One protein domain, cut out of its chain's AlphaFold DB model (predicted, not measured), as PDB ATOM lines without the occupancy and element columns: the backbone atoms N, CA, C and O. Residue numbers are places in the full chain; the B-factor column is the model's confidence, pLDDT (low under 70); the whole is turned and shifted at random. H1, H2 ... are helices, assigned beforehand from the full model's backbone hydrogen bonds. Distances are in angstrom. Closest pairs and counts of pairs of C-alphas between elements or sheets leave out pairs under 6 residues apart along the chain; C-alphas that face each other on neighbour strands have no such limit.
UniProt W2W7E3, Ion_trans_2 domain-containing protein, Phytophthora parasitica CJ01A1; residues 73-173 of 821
ATOM      1  N   ASN A  73      63.007   2.388  45.370       50.03
ATOM      2  CA  ASN A  73      61.858   3.164  44.884       50.03
ATOM      3  C   ASN A  73      61.501   4.416  45.739       50.03
ATOM      4  O   ASN A  73      60.747   5.268  45.273       50.03
ATOM      5  N   TRP A  74      62.027   4.540  46.970       47.25
ATOM      6  CA  TRP A  74      61.895   5.708  47.848       47.25
ATOM      7  C   TRP A  74      62.526   6.984  47.285       47.25
ATOM      8  O   TRP A  74      61.869   8.018  47.310       47.25
ATOM      9  N   SER A  75      63.747   6.947  46.735       53.78
ATOM     10  CA  SER A  75      64.451   8.183  46.343       53.78
ATOM     11  C   SER A  75      63.820   8.859  45.123       53.78
ATOM     12  O   SER A  75      63.769  10.086  45.041       53.78
ATOM     13  N   GLN A  76      63.255   8.078  44.196       55.84
ATOM     14  CA  GLN A  76      62.507   8.608  43.052       55.84
ATOM     15  C   GLN A  76      61.164   9.220  43.478       55.84
ATOM     16  O   GLN A  76      60.760  10.251  42.935       55.84
ATOM     17  N   LEU A  77      60.480   8.612  44.453       56.91
ATOM     18  CA  LEU A  77      59.234   9.141  45.006       56.91
ATOM     19  C   LEU A  77      59.482  10.453  45.770       56.91
ATOM     20  O   LEU A  77      58.754  11.423  45.568       56.91
ATOM     21  N   GLU A  78      60.538  10.503  46.582       63.34
ATOM     22  CA  GLU A  78      60.973  11.704  47.305       63.34
ATOM     23  C   GLU A  78      61.380  12.823  46.341       63.34
ATOM     24  O   GLU A  78      60.918  13.957  46.476       63.34
ATOM     25  N   LEU A  79      62.155  12.512  45.296       65.25
ATOM     26  CA  LEU A  79      62.514  13.475  44.253       65.25
ATOM     27  C   LEU A  79      61.267  14.032  43.545       65.25
ATOM     28  O   LEU A  79      61.174  15.235  43.300       65.25
ATOM     29  N   GLN A  80      60.283  13.182  43.239       67.56
ATOM     30  CA  GLN A  80      59.031  13.604  42.609       67.56
ATOM     31  C   GLN A  80      58.174  14.474  43.544       67.56
ATOM     32  O   GLN A  80      57.539  15.425  43.083       67.56
ATOM     33  N   GLN A  81      58.174  14.198  44.850       68.75
ATOM     34  CA  GLN A  81      57.520  15.038  45.858       68.75
ATOM     35  C   GLN A  81      58.210  16.404  45.992       68.75
ATOM     36  O   GLN A  81      57.534  17.435  46.016       68.75
ATOM     37  N   VAL A  82      59.545  16.443  45.998       72.56
ATOM     38  CA  VAL A  82      60.329  17.691  46.008       72.56
ATOM     39  C   VAL A  82      60.089  18.505  44.731       72.56
ATOM     40  O   VAL A  82      59.854  19.711  44.787       72.56
ATOM     41  N   LEU A  83      60.055  17.866  43.562       74.12
ATOM     42  CA  LEU A  83      59.723  18.540  42.302       74.12
ATOM     43  C   LEU A  83      58.286  19.089  42.313       74.12
ATOM     44  O   LEU A  83      58.061  20.253  42.006       74.12
ATOM     45  N   SER A  84      57.302  18.297  42.740       74.25
ATOM     46  CA  SER A  84      55.901  18.740  42.833       74.25
ATOM     47  C   SER A  84      55.722  19.941  43.773       74.25
ATOM     48  O   SER A  84      55.056  20.921  43.432       74.25
ATOM     49  N   THR A  85      56.352  19.902  44.950       77.56
ATOM     50  CA  THR A  85      56.298  21.003  45.926       77.56
ATOM     51  C   THR A  85      57.010  22.258  45.416       77.56
ATOM     52  O   THR A  85      56.496  23.368  45.579       77.56
ATOM     53  N   THR A  86      58.145  22.113  44.729       81.94
ATOM     54  CA  THR A  86      58.843  23.249  44.098       81.94
ATOM     55  C   THR A  86      58.028  23.883  42.965       81.94
ATOM     56  O   THR A  86      57.931  25.109  42.911       81.94
ATOM     57  N   PHE A  87      57.344  23.103  42.122       82.25
ATOM     58  CA  PHE A  87      56.445  23.660  41.100       82.25
ATOM     59  C   PHE A  87      55.262  24.422  41.702       82.25
ATOM     60  O   PHE A  87      54.966  25.535  41.270       82.25
ATOM     61  N   LEU A  88      54.605  23.861  42.723       81.94
ATOM     62  CA  LEU A  88      53.476  24.519  43.393       81.94
ATOM     63  C   LEU A  88      53.891  25.833  44.067       81.94
ATOM     64  O   LEU A  88      53.176  26.833  43.970       81.94
ATOM     65  N   THR A  89      55.054  25.853  44.720       82.62
ATOM     66  CA  THR A  89      55.570  27.059  45.387       82.62
ATOM     67  C   THR A  89      55.953  28.150  44.385       82.62
ATOM     68  O   THR A  89      55.553  29.303  44.563       82.62
ATOM     69  N   LEU A  90      56.650  27.804  43.297       85.19
ATOM     70  CA  LEU A  90      56.967  28.754  42.226       85.19
ATOM     71  C   LEU A  90      55.704  29.254  41.503       85.19
ATOM     72  O   LEU A  90      55.586  30.452  41.236       85.19
ATOM     73  N   GLY A  91      54.728  28.375  41.260       85.38
ATOM     74  CA  GLY A  91      53.440  28.726  40.660       85.38
ATOM     75  C   GLY A  91      52.631  29.703  41.517       85.38
ATOM     76  O   GLY A  91      52.082  30.676  40.997       85.38
ATOM     77  N   PHE A  92      52.614  29.520  42.842       84.88
ATOM     78  CA  PHE A  92      52.003  30.496  43.746       84.88
ATOM     79  C   PHE A  92      52.750  31.835  43.723       84.88
ATOM     80  O   PHE A  92      52.123  32.894  43.695       84.88
ATOM     81  N   LEU A  93      54.086  31.820  43.701       86.00
ATOM     82  CA  LEU A  93      54.873  33.052  43.629       86.00
ATOM     83  C   LEU A  93      54.594  33.817  42.322       86.00
ATOM     84  O   LEU A  93      54.454  35.041  42.340       86.00
ATOM     85  N   LYS A  94      54.409  33.102  41.206       85.62
ATOM     86  CA  LYS A  94      53.976  33.673  39.922       85.62
ATOM     87  C   LYS A  94      52.575  34.281  40.013       85.62
ATOM     88  O   LYS A  94      52.365  35.405  39.550       85.62
ATOM     89  N   LEU A  95      51.622  33.587  40.639       85.12
ATOM     90  CA  LEU A  95      50.278  34.115  40.899       85.12
ATOM     91  C   LEU A  95      50.341  35.422  41.713       85.12
ATOM     92  O   LEU A  95      49.658  36.392  41.401       85.12
ATOM     93  N   LEU A  96      51.197  35.479  42.730       85.69
ATOM     94  CA  LEU A  96      51.335  36.652  43.587       85.69
ATOM     95  C   LEU A  96      51.929  37.852  42.827       85.69
ATOM     96  O   LEU A  96      51.413  38.965  42.940       85.69
ATOM     97  N   VAL A  97      52.961  37.629  42.003       82.25
ATOM     98  CA  VAL A  97      53.551  38.664  41.132       82.25
ATOM     99  C   VAL A  97      52.531  39.187  40.117       82.25
ATOM    100  O   VAL A  97      52.394  40.399  39.945       82.25
ATOM    101  N   THR A  98      51.795  38.290  39.457       81.19
ATOM    102  CA  THR A  98      50.776  38.674  38.465       81.19
ATOM    103  C   THR A  98      49.640  39.467  39.092       81.19
ATOM    104  O   THR A  98      49.221  40.482  38.537       81.19
ATOM    105  N   LEU A  99      49.181  39.065  40.276       80.88
ATOM    106  CA  LEU A  99      48.131  39.768  41.001       80.88
ATOM    107  C   LEU A  99      48.582  41.164  41.460       80.88
ATOM    108  O   LEU A  99      47.813  42.117  41.328       80.88
ATOM    109  N   ASP A 100      49.837  41.327  41.905       82.50
ATOM    110  CA  ASP A 100      50.414  42.644  42.227       82.50
ATOM    111  C   ASP A 100      50.432  43.571  41.001       82.50
ATOM    112  O   ASP A 100      50.068  44.744  41.107       82.50
ATOM    113  N   TRP A 101      50.782  43.056  39.819       77.44
ATOM    114  CA  TRP A 101      50.769  43.840  38.579       77.44
ATOM    115  C   TRP A 101      49.355  44.215  38.125       77.44
ATOM    116  O   TRP A 101      49.108  45.380  37.805       77.44
ATOM    117  N   VAL A 102      48.409  43.271  38.153       76.62
ATOM    118  CA  VAL A 102      47.003  43.523  37.789       76.62
ATOM    119  C   VAL A 102      46.365  44.558  38.720       76.62
ATOM    120  O   VAL A 102      45.570  45.386  38.277       76.62
ATOM    121  N   LEU A 103      46.708  44.559  40.010       78.69
ATOM    122  CA  LEU A 103      46.184  45.553  40.948       78.69
ATOM    123  C   LEU A 103      46.791  46.952  40.749       78.69
ATOM    124  O   LEU A 103      46.090  47.937  40.995       78.69
ATOM    125  N   GLN A 104      48.041  47.048  40.282       77.19
ATOM    126  CA  GLN A 104      48.731  48.321  40.029       77.19
ATOM    127  C   GLN A 104      48.359  48.975  38.690       77.19
ATOM    128  O   GLN A 104      48.312  50.205  38.603       77.19
ATOM    129  N   ASP A 105      48.081  48.196  37.639       71.25
ATOM    130  CA  ASP A 105      47.770  48.747  36.315       71.25
ATOM    131  C   ASP A 105      46.315  49.239  36.226       71.25
ATOM    132  O   ASP A 105      45.384  48.517  35.858       71.25
ATOM    133  N   ARG A 106      46.095  50.499  36.615       66.88
ATOM    134  CA  ARG A 106      44.758  51.106  36.662       66.88
ATOM    135  C   ARG A 106      44.220  51.485  35.282       66.88
ATOM    136  O   ARG A 106      43.021  51.342  35.052       66.88
ATOM    137  N   GLU A 107      45.072  51.997  34.401       62.59
ATOM    138  CA  GLU A 107      44.652  52.557  33.109       62.59
ATOM    139  C   GLU A 107      44.323  51.455  32.100       62.59
ATOM    140  O   GLU A 107      43.264  51.487  31.472       62.59
ATOM    141  N   TYR A 108      45.164  50.421  32.006       61.41
ATOM    142  CA  TYR A 108      44.918  49.304  31.096       61.41
ATOM    143  C   TYR A 108      43.684  48.493  31.511       61.41
ATOM    144  O   TYR A 108      42.810  48.197  30.694       61.41
ATOM    145  N   ASN A 109      43.537  48.214  32.809       63.44
ATOM    146  CA  ASN A 109      42.387  47.460  33.297       63.44
ATOM    147  C   ASN A 109      41.065  48.231  33.220       63.44
ATOM    148  O   ASN A 109      40.019  47.598  33.104       63.44
ATOM    149  N   ARG A 110      41.076  49.569  33.266       64.94
ATOM    150  CA  ARG A 110      39.864  50.374  33.027       64.94
ATOM    151  C   ARG A 110      39.381  50.271  31.587       64.94
ATOM    152  O   ARG A 110      38.177  50.212  31.362       64.94
ATOM    153  N   LEU A 111      40.310  50.218  30.633       57.94
ATOM    154  CA  LEU A 111      39.997  50.061  29.213       57.94
ATOM    155  C   LEU A 111      39.417  48.676  28.891       57.94
ATOM    156  O   LEU A 111      38.550  48.579  28.027       57.94
ATOM    157  N   ILE A 112      39.876  47.622  29.575       59.69
ATOM    158  CA  ILE A 112      39.476  46.233  29.284       59.69
ATOM    159  C   ILE A 112      38.313  45.755  30.158       59.69
ATOM    160  O   ILE A 112      37.368  45.158  29.650       59.69
ATOM    161  N   PHE A 113      38.368  46.009  31.466       69.31
ATOM    162  CA  PHE A 113      37.442  45.450  32.461       69.31
ATOM    163  C   PHE A 113      36.538  46.508  33.119       69.31
ATOM    164  O   PHE A 113      35.809  46.205  34.067       69.31
ATOM    165  N   GLY A 114      36.582  47.764  32.662       76.31
ATOM    166  CA  GLY A 114      35.775  48.850  33.219       76.31
ATOM    167  C   GLY A 114      36.075  49.117  34.702       76.31
ATOM    168  O   GLY A 114      37.223  49.321  35.096       76.31
ATOM    169  N   ASN A 115      35.033  49.127  35.542       78.94
ATOM    170  CA  ASN A 115      35.128  49.461  36.974       78.94
ATOM    171  C   ASN A 115      35.377  48.253  37.904       78.94
ATOM    172  O   ASN A 115      35.275  48.386  39.125       78.94
ATOM    173  N   TRP A 116      35.710  47.076  37.369       76.94
ATOM    174  CA  TRP A 116      35.971  45.881  38.179       76.94
ATOM    175  C   TRP A 116      37.110  46.110  39.200       76.94
ATOM    176  O   TRP A 116      38.173  46.624  38.847       76.94
ATOM    177  N   LEU A 117      36.891  45.744  40.476       75.81
ATOM    178  CA  LEU A 117      37.859  45.853  41.593       75.81
ATOM    179  C   LEU A 117      38.386  47.272  41.916       75.81
ATOM    180  O   LEU A 117      39.394  47.420  42.611       75.81
ATOM    181  N   SER A 118      37.708  48.339  41.479       79.94
ATOM    182  CA  SER A 118      38.231  49.710  41.600       79.94
ATOM    183  C   SER A 118      38.511  50.178  43.035       79.94
ATOM    184  O   SER A 118      39.450  50.945  43.245       79.94
ATOM    185  N   SER A 119      37.712  49.739  44.016       81.94
ATOM    186  CA  SER A 119      37.864  50.131  45.429       81.94
ATOM    187  C   SER A 119      39.072  49.458  46.079       81.94
ATOM    188  O   SER A 119      39.875  50.131  46.718       81.94
ATOM    189  N   ILE A 120      39.253  48.156  45.840       82.62
ATOM    190  CA  ILE A 120      40.399  47.389  46.348       82.62
ATOM    191  C   ILE A 120      41.697  47.906  45.724       82.62
ATOM    192  O   ILE A 120      42.659  48.143  46.443       82.62
ATOM    193  N   ARG A 121      41.713  48.183  44.412       80.19
ATOM    194  CA  ARG A 121      42.891  48.762  43.739       80.19
ATOM    195  C   ARG A 121      43.257  50.141  44.269       80.19
ATOM    196  O   ARG A 121      44.439  50.441  44.399       80.19
ATOM    197  N   ARG A 122      42.255  50.973  44.578       80.44
ATOM    198  CA  ARG A 122      42.479  52.295  45.174       80.44
ATOM    199  C   ARG A 122      43.195  52.149  46.513       80.44
ATOM    200  O   ARG A 122      44.287  52.676  46.645       80.44
ATOM    201  N   VAL A 123      42.650  51.344  47.427       84.19
ATOM    202  CA  VAL A 123      43.253  51.079  48.744       84.19
ATOM    203  C   VAL A 123      44.651  50.461  48.608       84.19
ATOM    204  O   VAL A 123      45.583  50.901  49.275       84.19
ATOM    205  N   TYR A 124      44.823  49.494  47.705       84.88
ATOM    206  CA  TYR A 124      46.090  48.791  47.478       84.88
ATOM    207  C   TYR A 124      47.200  49.694  46.904       84.88
ATOM    208  O   TYR A 124      48.370  49.526  47.243       84.88
ATOM    209  N   CYS A 125      46.851  50.668  46.053       78.44
ATOM    210  CA  CYS A 125      47.810  51.625  45.487       78.44
ATOM    211  C   CYS A 125      48.058  52.842  46.397       78.44
ATOM    212  O   CYS A 125      49.166  53.379  46.407       78.44
ATOM    213  N   GLU A 126      47.036  53.288  47.132       82.94
ATOM    214  CA  GLU A 126      47.069  54.473  47.998       82.94
ATOM    215  C   GLU A 126      47.806  54.190  49.315       82.94
ATOM    216  O   GLU A 126      48.665  54.972  49.723       82.94
ATOM    217  N   TYR A 127      47.570  53.025  49.931       87.00
ATOM    218  CA  TYR A 127      48.224  52.623  51.176       87.00
ATOM    219  C   TYR A 127      49.367  51.635  50.922       87.00
ATOM    220  O   TYR A 127      49.195  50.416  50.926       87.00
ATOM    221  N   LEU A 128      50.582  52.169  50.772       79.94
ATOM    222  CA  LEU A 128      51.792  51.380  50.510       79.94
ATOM    223  C   LEU A 128      52.055  50.286  51.566       79.94
ATOM    224  O   LEU A 128      52.488  49.187  51.214       79.94
ATOM    225  N   ALA A 129      51.778  50.569  52.843       84.69
ATOM    226  CA  ALA A 129      51.980  49.618  53.936       84.69
ATOM    227  C   ALA A 129      51.117  48.357  53.777       84.69
ATOM    228  O   ALA A 129      51.607  47.256  54.012       84.69
ATOM    229  N   VAL A 130      49.871  48.501  53.306       86.06
ATOM    230  CA  VAL A 130      48.941  47.379  53.087       86.06
ATOM    231  C   VAL A 130      49.495  46.421  52.036       86.06
ATOM    232  O   VAL A 130      49.490  45.213  52.240       86.06
ATOM    233  N   ARG A 131      50.045  46.956  50.943       86.31
ATOM    234  CA  ARG A 131      50.655  46.168  49.865       86.31
ATOM    235  C   ARG A 131      51.903  45.408  50.319       86.31
ATOM    236  O   ARG A 131      52.027  44.214  50.052       86.31
ATOM    237  N   VAL A 132      52.837  46.095  50.984       87.25
ATOM    238  CA  VAL A 132      54.089  45.476  51.455       87.25
ATOM    239  C   VAL A 132      53.785  44.399  52.499       87.25
ATOM    240  O   VAL A 132      54.301  43.288  52.394       87.25
ATOM    241  N   LEU A 133      52.891  44.690  53.447       88.44
ATOM    242  CA  LEU A 133      52.459  43.748  54.476       88.44
ATOM    243  C   LEU A 133      51.739  42.536  53.872       88.44
ATOM    244  O   LEU A 133      52.062  41.408  54.225       88.44
ATOM    245  N   TRP A 134      50.836  42.744  52.909       88.38
ATOM    246  CA  TRP A 134      50.155  41.656  52.202       88.38
ATOM    247  C   TRP A 134      51.133  40.739  51.455       88.38
ATOM    248  O   TRP A 134      51.023  39.515  51.547       88.38
ATOM    249  N   CYS A 135      52.129  41.312  50.772       87.81
ATOM    250  CA  CYS A 135      53.157  40.550  50.068       87.81
ATOM    251  C   CYS A 135      53.985  39.686  51.031       87.81
ATOM    252  O   CYS A 135      54.088  38.475  50.839       87.81
ATOM    253  N   TRP A 136      54.563  40.287  52.075       89.69
ATOM    254  CA  TRP A 136      55.433  39.560  53.001       89.69
ATOM    255  C   TRP A 136      54.665  38.571  53.878       89.69
ATOM    256  O   TRP A 136      55.179  37.484  54.108       89.69
ATOM    257  N   LEU A 137      53.425  38.868  54.286       89.69
ATOM    258  CA  LEU A 137      52.565  37.891  54.968       89.69
ATOM    259  C   LEU A 137      52.239  36.693  54.077       89.69
ATOM    260  O   LEU A 137      52.247  35.564  54.557       89.69
ATOM    261  N   SER A 138      51.991  36.916  52.786       87.06
ATOM    262  CA  SER A 138      51.716  35.830  51.841       87.06
ATOM    263  C   SER A 138      52.956  34.963  51.602       87.06
ATOM    264  O   SER A 138      52.867  33.739  51.646       87.06
ATOM    265  N   VAL A 139      54.134  35.573  51.419       86.50
ATOM    266  CA  VAL A 139      55.410  34.846  51.261       86.50
ATOM    267  C   VAL A 139      55.797  34.103  52.547       86.50
ATOM    268  O   VAL A 139      56.210  32.948  52.490       86.50
ATOM    269  N   PHE A 140      55.622  34.726  53.713       86.50
ATOM    270  CA  PHE A 140      55.873  34.105  55.016       86.50
ATOM    271  C   PHE A 140      54.894  32.958  55.292       86.50
ATOM    272  O   PHE A 140      55.306  31.894  55.749       86.50
ATOM    273  N   GLY A 141      53.618  33.133  54.935       84.56
ATOM    274  CA  GLY A 141      52.594  32.093  55.003       84.56
ATOM    275  C   GLY A 141      52.923  30.881  54.132       84.56
ATOM    276  O   GLY A 141      52.760  29.751  54.582       84.56
ATOM    277  N   LEU A 142      53.465  31.088  52.929       82.44
ATOM    278  CA  LEU A 142      53.972  29.995  52.092       82.44
ATOM    279  C   LEU A 142      55.203  29.307  52.681       82.44
ATOM    280  O   LEU A 142      55.279  28.082  52.668       82.44
ATOM    281  N   ALA A 143      56.178  30.076  53.166       80.12
ATOM    282  CA  ALA A 143      57.424  29.520  53.683       80.12
ATOM    283  C   ALA A 143      57.174  28.687  54.949       80.12
ATOM    284  O   ALA A 143      57.649  27.558  55.064       80.12
ATOM    285  N   ILE A 144      56.374  29.212  55.877       80.12
ATOM    286  CA  ILE A 144      56.085  28.546  57.148       80.12
ATOM    287  C   ILE A 144      54.986  27.502  56.992       80.12
ATOM    288  O   ILE A 144      55.177  26.350  57.363       80.12
ATOM    289  N   GLY A 145      53.841  27.866  56.416       72.25
ATOM    290  CA  GLY A 145      52.732  26.933  56.229       72.25
ATOM    291  C   GLY A 145      53.053  25.844  55.206       72.25
ATOM    292  O   GLY A 145      52.791  24.669  55.443       72.25
ATOM    293  N   GLY A 146      53.648  26.216  54.074       69.69
ATOM    294  CA  GLY A 146      53.903  25.295  52.968       69.69
ATOM    295  C   GLY A 146      55.112  24.389  53.179       69.69
ATOM    296  O   GLY A 146      54.972  23.173  53.058       69.69
ATOM    297  N   ILE A 147      56.281  24.967  53.485       69.00
ATOM    298  CA  ILE A 147      57.560  24.235  53.537       69.00
ATOM    299  C   ILE A 147      57.851  23.720  54.951       69.00
ATOM    300  O   ILE A 147      58.160  22.544  55.110       69.00
ATOM    301  N   TYR A 148      57.724  24.563  55.982       73.00
ATOM    302  CA  TYR A 148      58.075  24.178  57.358       73.00
ATOM    303  C   TYR A 148      57.048  23.231  58.000       73.00
ATOM    304  O   TYR A 148      57.428  22.236  58.609       73.00
ATOM    305  N   PHE A 149      55.748  23.497  57.830       77.19
ATOM    306  CA  PHE A 149      54.678  22.629  58.347       77.19
ATOM    307  C   PHE A 149      54.253  21.510  57.386       77.19
ATOM    308  O   PHE A 149      53.390  20.707  57.739       77.19
ATOM    309  N   GLY A 150      54.819  21.448  56.174       72.31
ATOM    310  CA  GLY A 150      54.496  20.406  55.195       72.31
ATOM    311  C   GLY A 150      53.017  20.364  54.789       72.31
ATOM    312  O   GLY A 150      52.518  19.317  54.382       72.31
ATOM    313  N   VAL A 151      52.275  21.475  54.893       78.69
ATOM    314  CA  VAL A 151      50.839  21.494  54.550       78.69
ATOM    315  C   VAL A 151      50.625  21.098  53.089       78.69
ATOM    316  O   VAL A 151      49.672  20.389  52.783       78.69
ATOM    317  N   ILE A 152      51.537  21.487  52.193       72.31
ATOM    318  CA  ILE A 152      51.451  21.145  50.766       72.31
ATOM    319  C   ILE A 152      51.603  19.635  50.552       72.31
ATOM    320  O   ILE A 152      50.805  19.043  49.828       72.31
ATOM    321  N   SER A 153      52.583  18.993  51.199       72.56
ATOM    322  CA  SER A 153      52.780  17.544  51.072       72.56
ATOM    323  C   SER A 153      51.635  16.759  51.711       72.56
ATOM    324  O   SER A 153      51.208  15.751  51.151       72.56
ATOM    325  N   LYS A 154      51.066  17.256  52.818       77.88
ATOM    326  CA  LYS A 154      49.884  16.667  53.462       77.88
ATOM    327  C   LYS A 154      48.611  16.807  52.623       77.88
ATOM    328  O   LYS A 154      47.878  15.840  52.459       77.88
ATOM    329  N   MET A 155      48.360  17.977  52.034       76.38
ATOM    330  CA  MET A 155      47.237  18.150  51.104       76.38
ATOM    331  C   MET A 155      47.393  17.251  49.874       76.38
ATOM    332  O   MET A 155      46.417  16.673  49.401       76.38
ATOM    333  N   GLN A 156      48.620  17.097  49.369       73.25
ATOM    334  CA  GLN A 156      48.907  16.207  48.248       73.25
ATOM    335  C   GLN A 156      48.670  14.735  48.614       73.25
ATOM    336  O   GLN A 156      48.107  13.993  47.810       73.25
ATOM    337  N   SER A 157      49.062  14.304  49.813       72.75
ATOM    338  CA  SER A 157      48.863  12.925  50.258       72.75
ATOM    339  C   SER A 157      47.383  12.601  50.511       72.75
ATOM    340  O   SER A 157      46.911  11.553  50.063       72.75
ATOM    341  N   GLU A 158      46.625  13.525  51.110       79.44
ATOM    342  CA  GLU A 158      45.167  13.412  51.273       79.44
ATOM    343  C   GLU A 158      44.438  13.393  49.920       79.44
ATOM    344  O   GLU A 158      43.525  12.591  49.719       79.44
ATOM    345  N   TRP A 159      44.881  14.206  48.952       74.38
ATOM    346  CA  TRP A 159      44.349  14.184  47.587       74.38
ATOM    347  C   TRP A 159      44.584  12.835  46.899       74.38
ATOM    348  O   TRP A 159      43.675  12.284  46.278       74.38
ATOM    349  N   ILE A 160      45.796  12.282  47.015       70.88
ATOM    350  CA  ILE A 160      46.148  10.976  46.436       70.88
ATOM    351  C   ILE A 160      45.300   9.865  47.064       70.88
ATOM    352  O   ILE A 160      44.756   9.031  46.342       70.88
ATOM    353  N   GLN A 161      45.139   9.867  48.391       73.12
ATOM    354  CA  GLN A 161      44.271   8.908  49.079       73.12
ATOM    355  C   GLN A 161      42.814   9.036  48.639       73.12
ATOM    356  O   GLN A 161      42.165   8.022  48.390       73.12
ATOM    357  N   TRP A 162      42.302  10.264  48.521       73.31
ATOM    358  CA  TRP A 162      40.950  10.516  48.032       73.31
ATOM    359  C   TRP A 162      40.757   9.972  46.612       73.31
ATOM    360  O   TRP A 162      39.800   9.237  46.364       73.31
ATOM    361  N   ALA A 163      41.700  10.249  45.710       67.88
ATOM    362  CA  ALA A 163      41.650   9.800  44.322       67.88
ATOM    363  C   ALA A 163      41.711   8.266  44.196       67.88
ATOM    364  O   ALA A 163      40.904   7.673  43.483       67.88
ATOM    365  N   LEU A 164      42.611   7.607  44.933       68.94
ATOM    366  CA  LEU A 164      42.752   6.145  44.907       68.94
ATOM    367  C   LEU A 164      41.572   5.425  45.577       68.94
ATOM    368  O   LEU A 164      41.169   4.355  45.126       68.94
ATOM    369  N   LYS A 165      40.988   6.004  46.636       68.19
ATOM    370  CA  LYS A 165      39.824   5.432  47.332       68.19
ATOM    371  C   LYS A 165      38.557   5.497  46.477       68.19
ATOM    372  O   LYS A 165      37.775   4.551  46.486       68.19
ATOM    373  N   LYS A 166      38.372   6.590  45.735       59.47
ATOM    374  CA  LYS A 166      37.189   6.832  44.901       59.47
ATOM    375  C   LYS A 166      37.187   6.017  43.602       59.47
ATOM    376  O   LYS A 166      36.115   5.726  43.096       59.47
ATOM    377  N   GLU A 167      38.350   5.579  43.111       56.84
ATOM    378  CA  GLU A 167      38.461   4.718  41.915       56.84
ATOM    379  C   GLU A 167      38.047   3.249  42.174       56.84
ATOM    380  O   GLU A 167      37.727   2.520  41.236       56.84
ATOM    381  N   ASN A 168      38.026   2.799  43.438       57.25
ATOM    382  CA  ASN A 168      37.503   1.472  43.807       57.25
ATOM    383  C   ASN A 168      35.965   1.409  43.760       57.25
ATOM    384  O   ASN A 168      35.394   0.326  43.616       57.25
ATOM    385  N   GLU A 169      35.288   2.556  43.845       57.03
ATOM    386  CA  GLU A 169      33.877   2.690  43.492       57.03
ATOM    387  C   GLU A 169      33.807   2.941  41.981       57.03
ATOM    388  O   GLU A 169      34.455   3.851  41.478       57.03
ATOM    389  N   LYS A 170      33.068   2.111  41.233       53.62
ATOM    390  CA  LYS A 170      32.906   2.190  39.765       53.62
ATOM    391  C   LYS A 170      32.233   3.503  39.315       53.62
ATOM    392  O   LYS A 170      31.099   3.484  38.848       53.62
ATOM    393  N   ASN A 171      32.897   4.639  39.470       49.00
ATOM    394  CA  ASN A 171      32.421   5.943  39.040       49.00
ATOM    395  C   ASN A 171      33.341   6.463  37.928       49.00
ATOM    396  O   ASN A 171      34.451   6.927  38.174       49.00
ATOM    397  N   ASP A 172      32.835   6.402  36.695       49.88
ATOM    398  CA  ASP A 172      33.528   6.706  35.429       49.88
ATOM    399  C   ASP A 172      33.971   8.180  35.254       49.88
ATOM    400  O   ASP A 172      34.593   8.535  34.252       49.88
ATOM    401  N   LEU A 173      33.650   9.063  36.207       45.75
ATOM    402  CA  LEU A 173      33.838  10.517  36.094       45.75
ATOM    403  C   LEU A 173      35.265  11.004  36.414       45.75
ATOM    404  O   LEU A 173      35.684  12.010  35.846       45.75
TER     405      LEU A 173
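This is residues 73 to 173 of the 821 residues of the protein "Ion_trans_2 domain-containing protein" of Phytophthora parasitica CJ01A1 (UniProt W2W7E3). The long helix H1 and the shorter H4 run side by side in opposite ways, loosely touching, with the short helices H2 and H3 across one end. H5 slants away from the other end of H4, and residues 158 to 173 stick out, as do residues 73 to 80 of H1. The 101 printed residues, with five named helices in the order H1, H2, H3, H4, H5 and no named strand, are all helix in class. The whole is only just extended, close to loose, with a radius of gyration of the C-alphas of 19.3 A, and only just flat, spanning 52 by 35 by 17 A.

H1, residues 73 to 104, is 47.3 A long, from C-alpha 73 at (61.858, 3.164, 44.884) to C-alpha 104 at (48.731, 48.321, 40.029). H2 is residues 106 to 113 and H3 residues 118 to 126. H4, residues 128 to 148, is 28.7 A long. H5, residues 151 to 167, is 24.4 A long and ends with C-alpha 167 at (38.461, 4.718, 41.915).

H1 is the hub. With residues 89 to 96 alone it touches H4, at a shallow tilt of 8 degrees, opposite ways; the closest C-alphas, of Thr 89 and Leu 142, are 7.5 A apart. H1 touches H3 about perpendicular, at 87 degrees, with residues 103 to 104 alone; the closest C-alphas, of Leu 103 and Arg 121, are 5.4 A apart. H2 and H3 are close but not clearly touching, the C-alphas of Arg 106 and Arg 121 being closest at 7.7 A. H1 and H5 only just touch, with 3 pairs of C-alphas within 8 A, the closest those of Thr 85 and Ile 152 at 6.9 A. In the five helices every O i to N i+4 pair is within hydrogen-bond range.

The C-alphas farthest apart, of Glu 126 and Lys 170, are 54.8 A apart. The printed part has no cut, and its four links between helices are tight. The mean pLDDT of the printed part is 74.4, with residues 73 to 81, 106 to 113, 146 to 147 and 163 to 173 under 70.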